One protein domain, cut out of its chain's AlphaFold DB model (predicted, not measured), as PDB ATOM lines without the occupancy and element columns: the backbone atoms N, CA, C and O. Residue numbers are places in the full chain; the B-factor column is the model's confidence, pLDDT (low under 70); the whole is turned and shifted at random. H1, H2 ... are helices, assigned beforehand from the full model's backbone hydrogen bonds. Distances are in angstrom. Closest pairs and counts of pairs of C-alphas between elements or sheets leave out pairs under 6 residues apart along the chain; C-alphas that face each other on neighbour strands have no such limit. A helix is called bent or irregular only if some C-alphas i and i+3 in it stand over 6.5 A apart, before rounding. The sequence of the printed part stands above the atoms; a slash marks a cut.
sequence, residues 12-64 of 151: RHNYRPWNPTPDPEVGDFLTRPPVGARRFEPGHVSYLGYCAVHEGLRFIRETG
ATOM      1  N   ARG A  12     280.658 257.285 144.002       77.50
ATOM      2  CA  ARG A  12     281.893 257.194 143.225       77.50
ATOM      3  C   ARG A  12     282.379 258.596 142.915       77.50
ATOM      4  O   ARG A  12     281.605 259.436 142.473       77.50
ATOM      5  N   HIS A  13     283.668 258.803 143.125       86.69
ATOM      6  CA  HIS A  13     284.338 260.063 142.856       86.69
ATOM      7  C   HIS A  13     284.819 260.074 141.406       86.69
ATOM      8  O   HIS A  13     285.611 259.214 141.017       86.69
ATOM      9  N   ASN A  14     284.344 261.032 140.615       89.69
ATOM     10  CA  ASN A  14     284.783 261.275 139.243       89.69
ATOM     11  C   ASN A  14     285.803 262.427 139.177       89.69
ATOM     12  O   ASN A  14     285.703 263.310 138.342       89.69
ATOM     13  N   TYR A  15     286.786 262.442 140.077       89.62
ATOM     14  CA  TYR A  15     287.851 263.451 140.092       89.62
ATOM     15  C   TYR A  15     289.151 262.864 140.655       89.62
ATOM     16  O   TYR A  15     289.152 261.842 141.350       89.62
ATOM     17  N   ARG A  16     290.288 263.497 140.354       87.56
ATOM     18  CA  ARG A  16     291.610 263.064 140.840       87.56
ATOM     19  C   ARG A  16     291.767 263.358 142.346       87.56
ATOM     20  O   ARG A  16     291.315 264.407 142.786       87.56
ATOM     21  N   PRO A  17     292.433 262.500 143.145       89.62
ATOM     22  CA  PRO A  17     293.186 261.304 142.751       89.62
ATOM     23  C   PRO A  17     292.337 260.024 142.643       89.62
ATOM     24  O   PRO A  17     292.863 258.977 142.276       89.62
ATOM     25  N   TRP A  18     291.043 260.087 142.957       82.56
ATOM     26  CA  TRP A  18     290.171 258.915 143.088       82.56
ATOM     27  C   TRP A  18     289.763 258.284 141.750       82.56
ATOM     28  O   TRP A  18     289.640 257.062 141.665       82.56
ATOM     29  N   ASN A  19     289.595 259.100 140.705       86.62
ATOM     30  CA  ASN A  19     289.522 258.672 139.310       86.62
ATOM     31  C   ASN A  19     290.708 259.283 138.534       86.62
ATOM     32  O   ASN A  19     290.739 260.499 138.333       86.62
ATOM     33  N   PRO A  20     291.692 258.477 138.091       88.44
ATOM     34  CA  PRO A  20     292.823 258.959 137.296       88.44
ATOM     35  C   PRO A  20     292.421 259.546 135.937       88.44
ATOM     36  O   PRO A  20     293.159 260.363 135.391       88.44
ATOM     37  N   THR A  21     291.265 259.155 135.401       91.69
ATOM     38  CA  THR A  21     290.727 259.624 134.117       91.69
ATOM     39  C   THR A  21     289.271 260.072 134.297       91.69
ATOM     40  O   THR A  21     288.359 259.304 133.976       91.69
ATOM     41  N   PRO A  22     289.035 261.268 134.875       89.56
ATOM     42  CA  PRO A  22     287.697 261.838 135.016       89.56
ATOM     43  C   PRO A  22     287.002 262.015 133.668       89.56
ATOM     44  O   PRO A  22     287.626 262.481 132.717       89.56
ATOM     45  N   ASP A  23     285.723 261.660 133.605       90.19
ATOM     46  CA  ASP A  23     284.869 261.953 132.451       90.19
ATOM     47  C   ASP A  23     284.271 263.364 132.613       90.19
ATOM     48  O   ASP A  23     283.546 263.572 133.587       90.19
ATOM     49  N   PRO A  24     284.571 264.338 131.732       88.25
ATOM     50  CA  PRO A  24     284.085 265.711 131.879       88.25
ATOM     51  C   PRO A  24     282.563 265.843 131.724       88.25
ATOM     52  O   PRO A  24     281.997 266.823 132.200       88.25
ATOM     53  N   GLU A  25     281.894 264.863 131.110       91.50
ATOM     54  CA  GLU A  25     280.438 264.864 130.904       91.50
ATOM     55  C   GLU A  25     279.667 264.363 132.137       91.50
ATOM     56  O   GLU A  25     278.435 264.330 132.163       91.50
ATOM     57  N   VAL A  26     280.385 263.939 133.179       85.69
ATOM     58  CA  VAL A  26     279.816 263.295 134.358       85.69
ATOM     59  C   VAL A  26     280.186 264.078 135.613       85.69
ATOM     60  O   VAL A  26     281.351 264.381 135.854       85.69
ATOM     61  N   GLY A  27     279.198 264.371 136.463       87.12
ATOM     62  CA  GLY A  27     279.431 265.101 137.712       87.12
ATOM     63  C   GLY A  27     280.409 264.401 138.669       87.12
ATOM     64  O   GLY A  27     280.560 263.178 138.654       87.12
ATOM     65  N   ASP A  28     281.030 265.187 139.551       87.62
ATOM     66  CA  ASP A  28     282.086 264.746 140.478       87.62
ATOM     67  C   ASP A  28     281.669 263.605 141.418       87.62
ATOM     68  O   ASP A  28     282.509 262.805 141.844       87.62
ATOM     69  N   PHE A  29     280.374 263.510 141.733       83.38
ATOM     70  CA  PHE A  29     279.804 262.496 142.614       83.38
ATOM     71  C   PHE A  29     278.735 261.686 141.887       83.38
ATOM     72  O   PHE A  29     277.635 262.156 141.608       83.38
ATOM     73  N   LEU A  30     279.046 260.419 141.637       78.44
ATOM     74  CA  LEU A  30     278.132 259.459 141.039       78.44
ATOM     75  C   LEU A  30     277.533 258.571 142.124       78.44
ATOM     76  O   LEU A  30     278.211 257.686 142.655       78.44
ATOM     77  N   THR A  31     276.253 258.752 142.430       72.81
ATOM     78  CA  THR A  31     275.521 257.853 143.325       72.81
ATOM     79  C   THR A  31     274.705 256.858 142.503       72.81
ATOM     80  O   THR A  31     274.005 257.205 141.555       72.81
ATOM     81  N   ARG A  32     274.820 255.573 142.840       74.44
ATOM     82  CA  ARG A  32     273.913 254.533 142.344       74.44
ATOM     83  C   ARG A  32     273.422 253.755 143.555       74.44
ATOM     84  O   ARG A  32     274.265 253.115 144.186       74.44
ATOM     85  N   PRO A  33     272.126 253.813 143.906       71.44
ATOM     86  CA  PRO A  33     271.630 253.075 145.058       71.44
ATOM     87  C   PRO A  33     271.850 251.567 144.851       71.44
ATOM     88  O   PRO A  33     271.817 251.093 143.708       71.44
ATOM     89  N   PRO A  34     272.083 250.790 145.924       76.88
ATOM     90  CA  PRO A  34     272.087 249.338 145.825       76.88
ATOM     91  C   PRO A  34     270.754 248.823 145.264       76.88
ATOM     92  O   PRO A  34     269.698 249.402 145.512       76.88
ATOM     93  N   VAL A  35     270.791 247.692 144.562       81.69
ATOM     94  CA  VAL A  35     269.581 246.957 144.164       81.69
ATOM     95  C   VAL A  35     269.176 245.957 145.256       81.69
ATOM     96  O   VAL A  35     270.012 245.501 146.038       81.69
ATOM     97  N   GLY A  36     267.890 245.596 145.312       86.19
ATOM     98  CA  GLY A  36     267.368 244.627 146.284       86.19
ATOM     99  C   GLY A  36     267.239 245.185 147.706       86.19
ATOM    100  O   GLY A  36     267.026 246.385 147.881       86.19
ATOM    101  N   ALA A  37     267.330 244.310 148.713       88.44
ATOM    102  CA  ALA A  37     267.153 244.665 150.127       88.44
ATOM    103  C   ALA A  37     268.274 245.564 150.683       88.44
ATOM    104  O   ALA A  37     268.014 246.398 151.543       88.44
ATOM    105  N   ARG A  38     269.489 245.489 150.121       81.31
ATOM    106  CA  ARG A  38     270.658 246.284 150.550       81.31
ATOM    107  C   ARG A  38     270.455 247.798 150.459       81.31
ATOM    108  O   ARG A  38     271.190 248.553 151.078       81.31
ATOM    109  N   ARG A  39     269.460 248.272 149.697       84.56
ATOM    110  CA  ARG A  39     269.106 249.702 149.658       84.56
ATOM    111  C   ARG A  39     268.603 250.234 151.005       84.56
ATOM    112  O   ARG A  39     268.600 251.442 151.200       84.56
ATOM    113  N   PHE A  40     268.176 249.342 151.901       85.50
ATOM    114  CA  PHE A  40     267.711 249.655 153.251       85.50
ATOM    115  C   PHE A  40     268.812 249.527 154.314       85.50
ATOM    116  O   PHE A  40     268.518 249.609 155.502       85.50
ATOM    117  N   GLU A  41     270.073 249.360 153.904       83.12
ATOM    118  CA  GLU A  41     271.241 249.295 154.792       83.12
ATOM    119  C   GLU A  41     272.120 250.556 154.623       83.12
ATOM    120  O   GLU A  41     273.245 250.463 154.125       83.12
ATOM    121  N   PRO A  42     271.627 251.771 154.948       77.94
ATOM    122  CA  PRO A  42     272.442 252.971 154.830       77.94
ATOM    123  C   PRO A  42     273.551 252.981 155.892       77.94
ATOM    124  O   PRO A  42     273.309 252.737 157.072       77.94
ATOM    125  N   GLY A  43     274.765 253.352 155.486       78.62
ATOM    126  CA  GLY A  43     275.869 253.613 156.412       78.62
ATOM    127  C   GLY A  43     276.583 252.360 156.926       78.62
ATOM    128  O   GLY A  43     276.710 251.358 156.224       78.62
ATOM    129  N   HIS A  44     277.150 252.462 158.130       80.50
ATOM    130  CA  HIS A  44     277.923 251.388 158.753       80.50
ATOM    131  C   HIS A  44     277.016 250.474 159.574       80.50
ATOM    132  O   HIS A  44     276.197 250.936 160.366       80.50
ATOM    133  N   VAL A  45     277.214 249.169 159.422       83.31
ATOM    134  CA  VAL A  45     276.527 248.158 160.229       83.31
ATOM    135  C   VAL A  45     277.209 247.980 161.585       83.31
ATOM    136  O   VAL A  45     278.406 248.230 161.739       83.31
ATOM    137  N   SER A  46     276.459 247.486 162.571       89.44
ATOM    138  CA  SER A  46     277.042 247.038 163.839       89.44
ATOM    139  C   SER A  46     277.826 245.743 163.619       89.44
ATOM    140  O   SER A  46     277.244 244.661 163.554       89.44
ATOM    141  N   TYR A  47     279.151 245.843 163.502       89.31
ATOM    142  CA  TYR A  47     280.018 244.680 163.282       89.31
ATOM    143  C   TYR A  47     279.944 243.667 164.430       89.31
ATOM    144  O   TYR A  47     279.819 242.471 164.183       89.31
ATOM    145  N   LEU A  48     279.950 244.137 165.683       95.31
ATOM    146  CA  LEU A  48     279.830 243.257 166.851       95.31
ATOM    147  C   LEU A  48     278.458 242.578 166.912       95.31
ATOM    148  O   LEU A  48     278.379 241.381 167.173       95.31
ATOM    149  N   GLY A  49     277.388 243.321 166.606       94.56
ATOM    150  CA  GLY A  49     276.045 242.751 166.506       94.56
ATOM    151  C   GLY A  49     275.961 241.687 165.413       94.56
ATOM    152  O   GLY A  49     275.380 240.629 165.632       94.56
ATOM    153  N   TYR A  50     276.610 241.922 164.268       93.44
ATOM    154  CA  TYR A  50     276.677 240.947 163.183       93.44
ATOM    155  C   TYR A  50     277.389 239.660 163.609       93.44
ATOM    156  O   TYR A  50     276.868 238.578 163.361       93.44
ATOM    157  N   CYS A  51     278.537 239.758 164.288       96.50
ATOM    158  CA  CYS A  51     279.243 238.586 164.809       96.50
ATOM    159  C   CYS A  51     278.385 237.790 165.806       96.50
ATOM    160  O   CYS A  51     278.298 236.571 165.689       96.50
ATOM    161  N   ALA A  52     277.700 238.465 166.736       96.75
ATOM    162  CA  ALA A  52     276.828 237.800 167.708       96.75
ATOM    163  C   ALA A  52     275.637 237.091 167.036       96.75
ATOM    164  O   ALA A  52     275.359 235.927 167.323       96.75
ATOM    165  N   VAL A  53     274.963 237.765 166.098       97.25
ATOM    166  CA  VAL A  53     273.852 237.175 165.334       97.25
ATOM    167  C   VAL A  53     274.338 236.020 164.463       97.25
ATOM    168  O   VAL A  53     273.648 235.010 164.361       97.25
ATOM    169  N   HIS A  54     275.522 236.133 163.857       97.00
ATOM    170  CA  HIS A  54     276.102 235.069 163.042       97.00
ATOM    171  C   HIS A  54     276.286 233.776 163.843       97.00
ATOM    172  O   HIS A  54     275.858 232.715 163.392       97.00
ATOM    173  N   GLU A  55     276.849 233.868 165.049       97.62
ATOM    174  CA  GLU A  55     277.004 232.710 165.935       97.62
ATOM    175  C   GLU A  55     275.656 232.153 166.405       97.62
ATOM    176  O   GLU A  55     275.453 230.939 166.384       97.62
ATOM    177  N   GLY A  56     274.692 233.018 166.737       96.75
ATOM    178  CA  GLY A  56     273.335 232.588 167.084       96.75
ATOM    179  C   GLY A  56     272.641 231.833 165.944       96.75
ATOM    180  O   GLY A  56     272.054 230.774 166.161       96.75
ATOM    181  N   LEU A  57     272.756 232.322 164.706       97.94
ATOM    182  CA  LEU A  57     272.220 231.643 163.523       97.94
ATOM    183  C   LEU A  57     272.942 230.325 163.240       97.94
ATOM    184  O   LEU A  57     272.306 229.363 162.807       97.94
ATOM    185  N   ARG A  58     274.255 230.259 163.489       98.19
ATOM    186  CA  ARG A  58     275.029 229.021 163.368       98.19
ATOM    187  C   ARG A  58     274.531 227.965 164.353       98.19
ATOM    188  O   ARG A  58     274.233 226.860 163.912       98.19
ATOM    189  N   PHE A  59     274.342 228.337 165.619       97.62
ATOM    190  CA  PHE A  59     273.757 227.475 166.650       97.62
ATOM    191  C   PHE A  59     272.352 226.981 166.272       97.62
ATOM    192  O   PHE A  59     272.084 225.781 166.332       97.62
ATOM    193  N   ILE A  60     271.467 227.883 165.825       97.81
ATOM    194  CA  ILE A  60     270.105 227.524 165.395       97.81
ATOM    195  C   ILE A  60     270.151 226.542 164.218       97.81
ATOM    196  O   ILE A  60     269.422 225.554 164.213       97.81
ATOM    197  N   ARG A  61     271.026 226.782 163.235       97.88
ATOM    198  CA  ARG A  61     271.193 225.907 162.068       97.88
ATOM    199  C   ARG A  61     271.718 224.522 162.449       97.88
ATOM    200  O   ARG A  61     271.286 223.541 161.858       97.88
ATOM    201  N   GLU A  62     272.670 224.450 163.375       98.12
ATOM    202  CA  GLU A  62     273.267 223.187 163.833       98.12
ATOM    203  C   GLU A  62     272.300 222.373 164.703       98.12
ATOM    204  O   GLU A  62     272.267 221.151 164.588       98.12
ATOM    205  N   THR A  63     271.478 223.039 165.519       97.88
ATOM    206  CA  THR A  63     270.490 222.383 166.395       97.88
ATOM    207  C   THR A  63     269.201 222.000 165.654       97.88
ATOM    208  O   THR A  63     268.584 220.979 165.957       97.88
ATOM    209  N   GLY A  64     268.796 222.807 164.671       97.94
ATOM    210  CA  GLY A  64     267.542 222.665 163.931       97.94
ATOM    211  C   GLY A  64     266.425 223.540 164.506       97.94
ATOM    212  O   GLY A  64     266.173 223.547 165.713       97.94
TER     213      GLY A  64
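AT A GLANCE: This is residues 12 to 64 of the 151 residues of an uncharacterized protein of Gemmatimonadetes bacterium (UniProt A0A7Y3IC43). A drawn-out chain with no common core: at one end, residues 12 to 30 form a loop that folds back on itself, and at the other end the helix H2 sticks out as a straight arm. Between them the chain passes through the short helix H1, and the two helices do not pack on each other. The printed part has 53 residues with two named helices, H1 then H2, and no named strand; the class is all helix, though the helices hold 22 of the 53 residues. The whole is extended, with a radius of gyration of the C-alphas of 18.9 A and spans of 57 by 23 by 16 A.

HOW THE PARTS SIT: Within the long stretch that holds no named element, residues 12 to 13 are paired with residues 29 to 30 as strands are, and both stretches are too short to be named. H1, residues 36 to 40, lies within residues 35 to 41, which stand free. H2, residues 47 to 63, lies within residues 43 to 64, which also stand free. H1 and H2 are apart, with a short link of 6 residues between them. In H2 every O i to N i+4 pair is within hydrogen-bond range; in H1 0 of 1 is, and 1 of 2 O i to N i+3 pairs is.

IN THESE COORDINATES: Residues 12 to 35 hold no named element, and C-alpha 12 is at (281.893, 257.194, 143.225). H1 begins with C-alpha 36 at (267.368, 244.627, 146.284) and is 8.6 A long. It is neither bent nor irregular, but only just: C-alphas 36 and 39 are 6.3 A apart. H2 is 24.4 A long and ends with C-alpha 63 at (270.490, 222.383, 166.395).

THE WHOLE: The C-alphas of Pro 24 and Thr 63 are the two farthest apart, at 57.0 A. The printed part has no cut, and its one link between named elements is short. The mean pLDDT of the printed part is 88.4, and no printed residue is under 70.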